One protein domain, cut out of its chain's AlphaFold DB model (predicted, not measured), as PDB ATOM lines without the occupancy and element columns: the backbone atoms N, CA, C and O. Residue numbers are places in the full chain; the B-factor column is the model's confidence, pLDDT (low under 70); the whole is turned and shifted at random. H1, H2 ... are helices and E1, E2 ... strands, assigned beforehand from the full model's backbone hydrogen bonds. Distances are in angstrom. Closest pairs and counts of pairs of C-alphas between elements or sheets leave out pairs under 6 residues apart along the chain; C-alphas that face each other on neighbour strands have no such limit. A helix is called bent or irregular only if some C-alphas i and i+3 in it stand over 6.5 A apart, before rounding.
ATOM      1  N   GLY A 101     184.300 177.090 134.329       81.81
ATOM      2  CA  GLY A 101     184.818 178.450 134.199       81.81
ATOM      3  C   GLY A 101     186.326 178.467 133.943       81.81
ATOM      4  O   GLY A 101     186.947 177.429 133.713       81.81
ATOM      5  N   ASN A 102     186.928 179.656 134.029       84.56
ATOM      6  CA  ASN A 102     188.369 179.854 133.809       84.56
ATOM      7  C   ASN A 102     189.251 179.415 134.991       84.56
ATOM      8  O   ASN A 102     190.474 179.387 134.870       84.56
ATOM      9  N   THR A 103     188.657 179.098 136.141       90.69
ATOM     10  CA  THR A 103     189.367 178.672 137.350       90.69
ATOM     11  C   THR A 103     189.058 177.212 137.682       90.69
ATOM     12  O   THR A 103     188.013 176.690 137.279       90.69
ATOM     13  N   PRO A 104     189.950 176.522 138.423       94.06
ATOM     14  CA  PRO A 104     189.639 175.198 138.934       94.06
ATOM     15  C   PRO A 104     188.355 175.213 139.761       94.06
ATOM     16  O   PRO A 104     188.183 176.062 140.636       94.06
ATOM     17  N   ARG A 105     187.476 174.246 139.506       95.12
ATOM     18  CA  ARG A 105     186.201 174.103 140.217       95.12
ATOM     19  C   ARG A 105     186.207 172.881 141.112       95.12
ATOM     20  O   ARG A 105     186.800 171.862 140.764       95.12
ATOM     21  N   TRP A 106     185.538 172.988 142.250       97.25
ATOM     22  CA  TRP A 106     185.340 171.859 143.147       97.25
ATOM     23  C   TRP A 106     184.152 171.036 142.671       97.25
ATOM     24  O   TRP A 106     183.049 171.558 142.558       97.25
ATOM     25  N   ILE A 107     184.401 169.763 142.388       97.50
ATOM     26  CA  ILE A 107     183.366 168.757 142.173       97.50
ATOM     27  C   ILE A 107     183.315 167.843 143.388       97.50
ATOM     28  O   ILE A 107     184.350 167.575 144.009       97.50
ATOM     29  N   GLU A 108     182.134 167.351 143.721       97.81
ATOM     30  CA  GLU A 108     181.957 166.520 144.904       97.81
ATOM     31  C   GLU A 108     180.858 165.483 144.736       97.81
ATOM     32  O   GLU A 108     179.935 165.634 143.936       97.81
ATOM     33  N   ILE A 109     180.995 164.412 145.510       97.94
ATOM     34  CA  ILE A 109     179.963 163.405 145.708       97.94
ATOM     35  C   ILE A 109     179.811 163.147 147.202       97.94
ATOM     36  O   ILE A 109     180.796 162.915 147.913       97.94
ATOM     37  N   ALA A 110     178.571 163.164 147.670       96.44
ATOM     38  CA  ALA A 110     178.195 162.815 149.027       96.44
ATOM     39  C   ALA A 110     177.325 161.557 149.021       96.44
ATOM     40  O   ALA A 110     176.530 161.346 148.113       96.44
ATOM     41  N   ARG A 111     177.462 160.725 150.053       94.00
ATOM     42  CA  ARG A 111     176.603 159.572 150.314       94.00
ATOM     43  C   ARG A 111     175.782 159.844 151.559       94.00
ATOM     44  O   ARG A 111     176.357 160.006 152.634       94.00
ATOM     45  N   ASN A 112     174.457 159.849 151.440       91.81
ATOM     46  CA  ASN A 112     173.541 160.189 152.532       91.81
ATOM     47  C   ASN A 112     173.969 161.503 153.220       91.81
ATOM     48  O   ASN A 112     174.208 161.528 154.429       91.81
ATOM     49  N   ALA A 113     174.165 162.557 152.419       92.31
ATOM     50  CA  ALA A 113     174.666 163.875 152.829       92.31
ATOM     51  C   ALA A 113     176.077 163.912 153.465       92.31
ATOM     52  O   ALA A 113     176.527 164.971 153.900       92.31
ATOM     53  N   ARG A 114     176.817 162.794 153.510       95.19
ATOM     54  CA  ARG A 114     178.211 162.761 153.981       95.19
ATOM     55  C   ARG A 114     179.176 162.807 152.794       95.19
ATOM     56  O   ARG A 114     179.117 161.893 151.972       95.19
ATOM     57  N   PRO A 115     180.070 163.807 152.692       96.81
ATOM     58  CA  PRO A 115     181.049 163.877 151.607       96.81
ATOM     59  C   PRO A 115     181.910 162.609 151.519       96.81
ATOM     60  O   PRO A 115     182.378 162.114 152.543       96.81
ATOM     61  N   VAL A 116     182.117 162.099 150.300       97.31
ATOM     62  CA  VAL A 116     182.996 160.948 150.017       97.31
ATOM     63  C   VAL A 116     184.217 161.401 149.222       97.31
ATOM     64  O   VAL A 116     185.342 161.244 149.687       97.31
ATOM     65  N   HIS A 117     184.006 162.035 148.062       98.56
ATOM     66  CA  HIS A 117     185.081 162.656 147.282       98.56
ATOM     67  C   HIS A 117     184.807 164.131 147.058       98.56
ATOM     68  O   HIS A 117     183.670 164.528 146.812       98.56
ATOM     69  N   ARG A 118     185.878 164.924 147.085       98.19
ATOM     70  CA  ARG A 118     185.869 166.339 146.725       98.19
ATOM     71  C   ARG A 118     187.169 166.687 146.015       98.19
ATOM     72  O   ARG A 118     188.239 166.626 146.620       98.19
ATOM     73  N   TRP A 119     187.084 167.021 144.732       98.38
ATOM     74  CA  TRP A 119     188.246 167.239 143.869       98.38
ATOM     75  C   TRP A 119     188.178 168.620 143.226       98.38
ATOM     76  O   TRP A 119     187.135 169.009 142.705       98.38
ATOM     77  N   ALA A 120     189.288 169.354 143.226       98.00
ATOM     78  CA  ALA A 120     189.416 170.538 142.388       98.00
ATOM     79  C   ALA A 120     189.841 170.091 140.991       98.00
ATOM     80  O   ALA A 120     190.779 169.303 140.851       98.00
ATOM     81  N   VAL A 121     189.173 170.595 139.959       97.12
ATOM     82  CA  VAL A 121     189.352 170.155 138.574       97.12
ATOM     83  C   VAL A 121     189.542 171.355 137.663       97.12
ATOM     84  O   VAL A 121     188.750 172.296 137.693       97.12
ATOM     85  N   SER A 122     190.566 171.290 136.815       94.75
ATOM     86  CA  SER A 122     190.754 172.193 135.677       94.75
ATOM     87  C   SER A 122     190.531 171.411 134.383       94.75
ATOM     88  O   SER A 122     191.180 170.389 134.146       94.75
ATOM     89  N   GLY A 123     189.555 171.833 133.573       91.06
ATOM     90  CA  GLY A 123     189.081 171.049 132.430       91.06
ATOM     91  C   GLY A 123     188.558 169.677 132.869       91.06
ATOM     92  O   GLY A 123     187.504 169.585 133.498       91.06
ATOM     93  N   THR A 124     189.305 168.618 132.549       91.56
ATOM     94  CA  THR A 124     189.027 167.227 132.954       91.56
ATOM     95  C   THR A 124     190.177 166.607 133.753       91.56
ATOM     96  O   THR A 124     190.324 165.385 133.771       91.56
ATOM     97  N   THR A 125     191.016 167.430 134.380       96.31
ATOM     98  CA  THR A 125     192.190 166.992 135.143       96.31
ATOM     99  C   THR A 125     192.069 167.446 136.588       96.31
ATOM    100  O   THR A 125     191.769 168.611 136.856       96.31
ATOM    101  N   ILE A 126     192.313 166.530 137.522       98.31
ATOM    102  CA  ILE A 126     192.326 166.839 138.951       98.31
ATOM    103  C   ILE A 126     193.562 167.692 139.263       98.31
ATOM    104  O   ILE A 126     194.672 167.353 138.859       98.31
ATOM    105  N   VAL A 127     193.375 168.793 139.987       98.31
ATOM    106  CA  VAL A 127     194.454 169.667 140.482       98.31
ATOM    107  C   VAL A 127     194.566 169.657 142.007       98.31
ATOM    108  O   VAL A 127     195.618 169.994 142.535       98.31
ATOM    109  N   ALA A 128     193.515 169.235 142.717       97.75
ATOM    110  CA  ALA A 128     193.556 168.959 144.151       97.75
ATOM    111  C   ALA A 128     192.568 167.832 144.512       97.75
ATOM    112  O   ALA A 128     191.537 167.705 143.848       97.75
ATOM    113  N   PRO A 129     192.820 167.042 145.569       97.69
ATOM    114  CA  PRO A 129     193.957 167.137 146.492       97.69
ATOM    115  C   PRO A 129     195.284 166.701 145.849       97.69
ATOM    116  O   PRO A 129     195.284 166.007 144.833       97.69
ATOM    117  N   GLU A 130     196.410 167.101 146.448       97.62
ATOM    118  CA  GLU A 130     197.773 166.842 145.942       97.62
ATOM    119  C   GLU A 130     198.028 165.374 145.537       97.62
ATOM    120  O   GLU A 130     198.528 165.163 144.432       97.62
ATOM    121  N   PRO A 131     197.599 164.340 146.299       97.25
ATOM    122  CA  PRO A 131     197.833 162.941 145.915       97.25
ATOM    123  C   PRO A 131     197.146 162.511 144.609       97.25
ATOM    124  O   PRO A 131     197.487 161.478 144.026       97.25
ATOM    125  N   LEU A 132     196.146 163.273 144.162       98.00
ATOM    126  CA  LEU A 132     195.385 163.011 142.944       98.00
ATOM    127  C   LEU A 132     195.712 164.000 141.818       98.00
ATOM    128  O   LEU A 132     195.179 163.852 140.716       98.00
ATOM    129  N   ALA A 133     196.567 164.996 142.067       98.19
ATOM    130  CA  ALA A 133     196.893 166.023 141.090       98.19
ATOM    131  C   ALA A 133     197.485 165.417 139.801       98.19
ATOM    132  O   ALA A 133     198.252 164.455 139.823       98.19
ATOM    133  N   GLY A 134     197.086 165.966 138.654       97.75
ATOM    134  CA  GLY A 134     197.486 165.504 137.324       97.75
ATOM    135  C   GLY A 134     196.707 164.294 136.799       97.75
ATOM    136  O   GLY A 134     196.870 163.919 135.636       97.75
ATOM    137  N   ARG A 135     195.828 163.678 137.603       97.94
ATOM    138  CA  ARG A 135     195.058 162.509 137.162       97.94
ATOM    139  C   ARG A 135     193.879 162.916 136.268       97.94
ATOM    140  O   ARG A 135     193.125 163.824 136.626       97.94
ATOM    141  N   PRO A 136     193.677 162.244 135.119       97.50
ATOM    142  CA  PRO A 136     192.591 162.571 134.205       97.50
ATOM    143  C   PRO A 136     191.265 161.938 134.647       97.50
ATOM    144  O   PRO A 136     191.224 160.787 135.085       97.50
ATOM    145  N   LEU A 137     190.164 162.663 134.445       96.56
ATOM    146  CA  LEU A 137     188.788 162.193 134.655       96.56
ATOM    147  C   LEU A 137     188.199 161.491 133.424       96.56
ATOM    148  O   LEU A 137     187.118 160.917 133.500       96.56
ATOM    149  N   LEU A 138     188.895 161.504 132.285       91.81
ATOM    150  CA  LEU A 138     188.489 160.811 131.059       91.81
ATOM    151  C   LEU A 138     189.562 159.806 130.613       91.81
ATOM    152  O   LEU A 138     190.744 159.936 130.937       91.81
ATOM    153  N   GLY A 139     189.148 158.786 129.859       89.19
ATOM    154  CA  GLY A 139     190.037 157.757 129.310       89.19
ATOM    155  C   GLY A 139     190.611 156.831 130.385       89.19
ATOM    156  O   GLY A 139     190.019 155.808 130.711       89.19
ATOM    157  N   LYS A 140     191.766 157.188 130.964       91.81
ATOM    158  CA  LYS A 140     192.517 156.341 131.918       91.81
ATOM    159  C   LYS A 140     191.918 156.300 133.331       91.81
ATOM    160  O   LYS A 140     192.509 155.674 134.211       91.81
ATOM    161  N   PHE A 141     190.770 156.945 133.548       96.50
ATOM    162  CA  PHE A 141     190.164 157.115 134.867       96.50
ATOM    163  C   PHE A 141     189.980 155.799 135.625       96.50
ATOM    164  O   PHE A 141     190.514 155.629 136.717       96.50
ATOM    165  N   THR A 142     189.285 154.835 135.016       92.94
ATOM    166  CA  THR A 142     188.954 153.563 135.671       92.94
ATOM    167  C   THR A 142     190.190 152.810 136.149       92.94
ATOM    168  O   THR A 142     190.139 152.160 137.190       92.94
ATOM    169  N   ARG A 143     191.305 152.897 135.414       94.75
ATOM    170  CA  ARG A 143     192.552 152.235 135.795       94.75
ATOM    171  C   ARG A 143     193.118 152.834 137.079       94.75
ATOM    172  O   ARG A 143     193.258 152.111 138.059       94.75
ATOM    173  N   TRP A 144     193.394 154.140 137.093       97.06
ATOM    174  CA  TRP A 144     194.019 154.753 138.267       97.06
ATOM    175  C   TRP A 144     193.079 154.750 139.474       97.06
ATOM    176  O   TRP A 144     193.532 154.582 140.604       97.06
ATOM    177  N   ALA A 145     191.766 154.896 139.253       97.19
ATOM    178  CA  ALA A 145     190.782 154.870 140.327       97.19
ATOM    179  C   ALA A 145     190.823 153.528 141.067       97.19
ATOM    180  O   ALA A 145     190.841 153.515 142.291       97.19
ATOM    181  N   ARG A 146     190.937 152.407 140.341       95.00
ATOM    182  CA  ARG A 146     191.075 151.061 140.925       95.00
ATOM    183  C   ARG A 146     192.408 150.822 141.629       95.00
ATOM    184  O   ARG A 146     192.465 150.015 142.545       95.00
ATOM    185  N   GLU A 147     193.467 151.502 141.199       96.44
ATOM    186  CA  GLU A 147     194.779 151.460 141.857       96.44
ATOM    187  C   GLU A 147     194.792 152.280 143.167       96.44
ATOM    188  O   GLU A 147     195.723 152.155 143.955       96.44
ATOM    189  N   THR A 148     193.778 153.124 143.407       97.69
ATOM    190  CA  THR A 148     193.780 154.126 144.494       97.69
ATOM    191  C   THR A 148     192.646 153.954 145.492       97.69
ATOM    192  O   THR A 148     192.837 154.168 146.683       97.69
ATOM    193  N   PHE A 149     191.464 153.589 145.008       96.50
ATOM    194  CA  PHE A 149     190.256 153.436 145.802       96.50
ATOM    195  C   PHE A 149     189.768 151.993 145.737       96.50
ATOM    196  O   PHE A 149     189.952 151.286 144.743       96.50
ATOM    197  N   SER A 150     189.070 151.572 146.784       92.44
ATOM    198  CA  SER A 150     188.428 150.266 146.873       92.44
ATOM    199  C   SER A 150     187.020 150.407 147.453       92.44
ATOM    200  O   SER A 150     186.630 151.485 147.904       92.44
ATOM    201  N   GLY A 151     186.232 149.332 147.376       88.12
ATOM    202  CA  GLY A 151     184.881 149.284 147.935       88.12
ATOM    203  C   GLY A 151     184.006 150.472 147.516       88.12
ATOM    204  O   GLY A 151     183.893 150.785 146.326       88.12
ATOM    205  N   ASP A 152     183.415 151.112 148.521       88.00
ATOM    206  CA  ASP A 152     182.459 152.212 148.385       88.00
ATOM    207  C   ASP A 152     183.097 153.505 147.862       88.00
ATOM    208  O   ASP A 152     182.466 154.255 147.118       88.00
ATOM    209  N   ASP A 153     184.359 153.757 148.202       93.81
ATOM    210  CA  ASP A 153     185.073 154.939 147.716       93.81
ATOM    211  C   ASP A 153     185.331 154.818 146.215       93.81
ATOM    212  O   ASP A 153     185.185 155.790 145.473       93.81
ATOM    213  N   LEU A 154     185.654 153.616 145.730       93.69
ATOM    214  CA  LEU A 154     185.791 153.376 144.295       93.69
ATOM    215  C   LEU A 154     184.460 153.585 143.565       93.69
ATOM    216  O   LEU A 154     184.458 154.124 142.461       93.69
ATOM    217  N   ASP A 155     183.337 153.181 144.161       90.50
ATOM    218  CA  ASP A 155     182.012 153.461 143.596       90.50
ATOM    219  C   ASP A 155     181.740 154.935 143.459       90.50
ATOM    220  O   ASP A 155     181.427 155.407 142.367       90.50
ATOM    221  N   ALA A 156     181.905 155.658 144.561       94.94
ATOM    222  CA  ALA A 156     181.665 157.081 144.585       94.94
ATOM    223  C   ALA A 156     182.569 157.805 143.574       94.94
ATOM    224  O   ALA A 156     182.114 158.710 142.880       94.94
ATOM    225  N   ALA A 157     183.821 157.364 143.411       96.69
ATOM    226  CA  ALA A 157     184.726 157.900 142.400       96.69
ATOM    227  C   ALA A 157     184.210 157.655 140.967       96.69
ATOM    228  O   ALA A 157     184.222 158.570 140.143       96.69
ATOM    229  N   MET A 158     183.733 156.443 140.664       94.25
ATOM    230  CA  MET A 158     183.169 156.101 139.349       94.25
ATOM    231  C   MET A 158     181.881 156.884 139.055       94.25
ATOM    232  O   MET A 158     181.715 157.380 137.942       94.25
ATOM    233  N   MET A 159     181.004 157.049 140.049       95.38
ATOM    234  CA  MET A 159     179.786 157.860 139.938       95.38
ATOM    235  C   MET A 159     180.110 159.344 139.723       95.38
ATOM    236  O   MET A 159     179.566 159.966 138.813       95.38
ATOM    237  N   LEU A 160     181.052 159.903 140.492       97.38
ATOM    238  CA  LEU A 160     181.497 161.290 140.334       97.38
ATOM    239  C   LEU A 160     182.065 161.539 138.931       97.38
ATOM    240  O   LEU A 160     181.734 162.535 138.285       97.38
ATOM    241  N   GLN A 161     182.871 160.609 138.414       96.44
ATOM    242  CA  GLN A 161     183.384 160.701 137.049       96.44
ATOM    243  C   GLN A 161     182.278 160.621 135.992       96.44
ATOM    244  O   GLN A 161     182.348 161.339 134.988       96.44
ATOM    245  N   ARG A 162     181.239 159.805 136.209       94.25
ATOM    246  CA  ARG A 162     180.067 159.787 135.328       94.25
ATOM    247  C   ARG A 162     179.354 161.139 135.325       94.25
ATOM    248  O   ARG A 162     179.025 161.622 134.245       94.25
TER     249      ARG A 162
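This is residues 101 to 162 of the 236 residues of the protein "DUF2889 domain-containing protein" of Sphingomonas sp. CL5.1 (UniProt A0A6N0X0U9). What shape do these atoms make? A strongly twisted wall of three antiparallel strands has a helix, H2, packed slantwise over one face of its two long strands, E1 and E2, while a shorter helix, H1, lies beside H2 and off the sheet, the two folding back on each other as a helical hairpin. At one edge the short strand E3 turns well away from the line of E2, and the long link of residues 129 to 140 leads from it to H1. What is it made of, and how large is it? The printed part has 62 residues, with three named strands and two named helices in the order E1, E2, E3, H1, H2; the sheet runs E1, E2, E3, and the class is mixed, helices and strands. The whole is compact and rounded, with a radius of gyration of the C-alphas of 11.1 A and spans of 32 by 27 by 21 A.

Where are the strands? E1 is residues 105 to 111, 20.1 A from first to last C-alpha, and begins with C-alpha 105 at (186.201, 174.103, 140.217). E2 is residues 114 to 122 and is the longest strand, 24.1 A, with C-alpha 114 at (178.211, 162.761, 153.981). E3 is residues 125 to 128, 9.3 A. Where are the helices? H2, the longest helix, is residues 151 to 162, 17.1 A, and ends with C-alpha 162 at (180.067, 159.787, 135.328). H1 is residues 141 to 148, 10.7 A. Neither helix is bent or irregular.

How is the sheet joined? The strands form a meander, each the antiparallel neighbour of the one before, with E1 and E3 as edge strands and E2 as the inner strand. E1 and E2 are a hairpin with 160 degrees between their directions; N 107 and O 119 are 2.9 A apart and N 116 and O 109 are 2.8 A apart, both within hydrogen-bond range. E2 and E3 are also a hairpin, at 117 degrees, with N 127 and O 120 within hydrogen-bond range at 2.8 A. What is on the sheet? H2 is on one face of it, two layers with a helix on one face of a sheet, at a height over the sheet of 9.1 A and over E1 and E2. On the local plane its line and that of E2 stand at 42 degrees, slantwise to the strands. Its closest C-alphas to E1 are those of Leu 160 and Ile 109, 6.0 A apart, and to E2 those of Asp 153 and Val 116, 6.8 A apart. Where is H1? H1 and H2 touch and are a helical hairpin, at a shallow tilt of 24 degrees, opposite ways; their closest C-alphas are those of Ala 145 and Leu 154, 6.5 A apart. H1 is not on the sheet, and it is apart from E1 and E2. How regular are the helix backbones? In H1 and H2 every O i to N i+4 pair is within hydrogen-bond range.

How far does it reach? The two C-alphas farthest apart are those of Asn 102 and Gly 151, at 33.9 A. Is the backbone continuous, and which links are long? The printed part has no cut from 101 to 162. The link from E3 to H1, 12 residues, is long, while the links E1 to E2, E2 to E3 and H1 to H2 are tight. Is the model's confidence low anywhere? The mean pLDDT of the printed part is 95.0, and no printed residue is under 70.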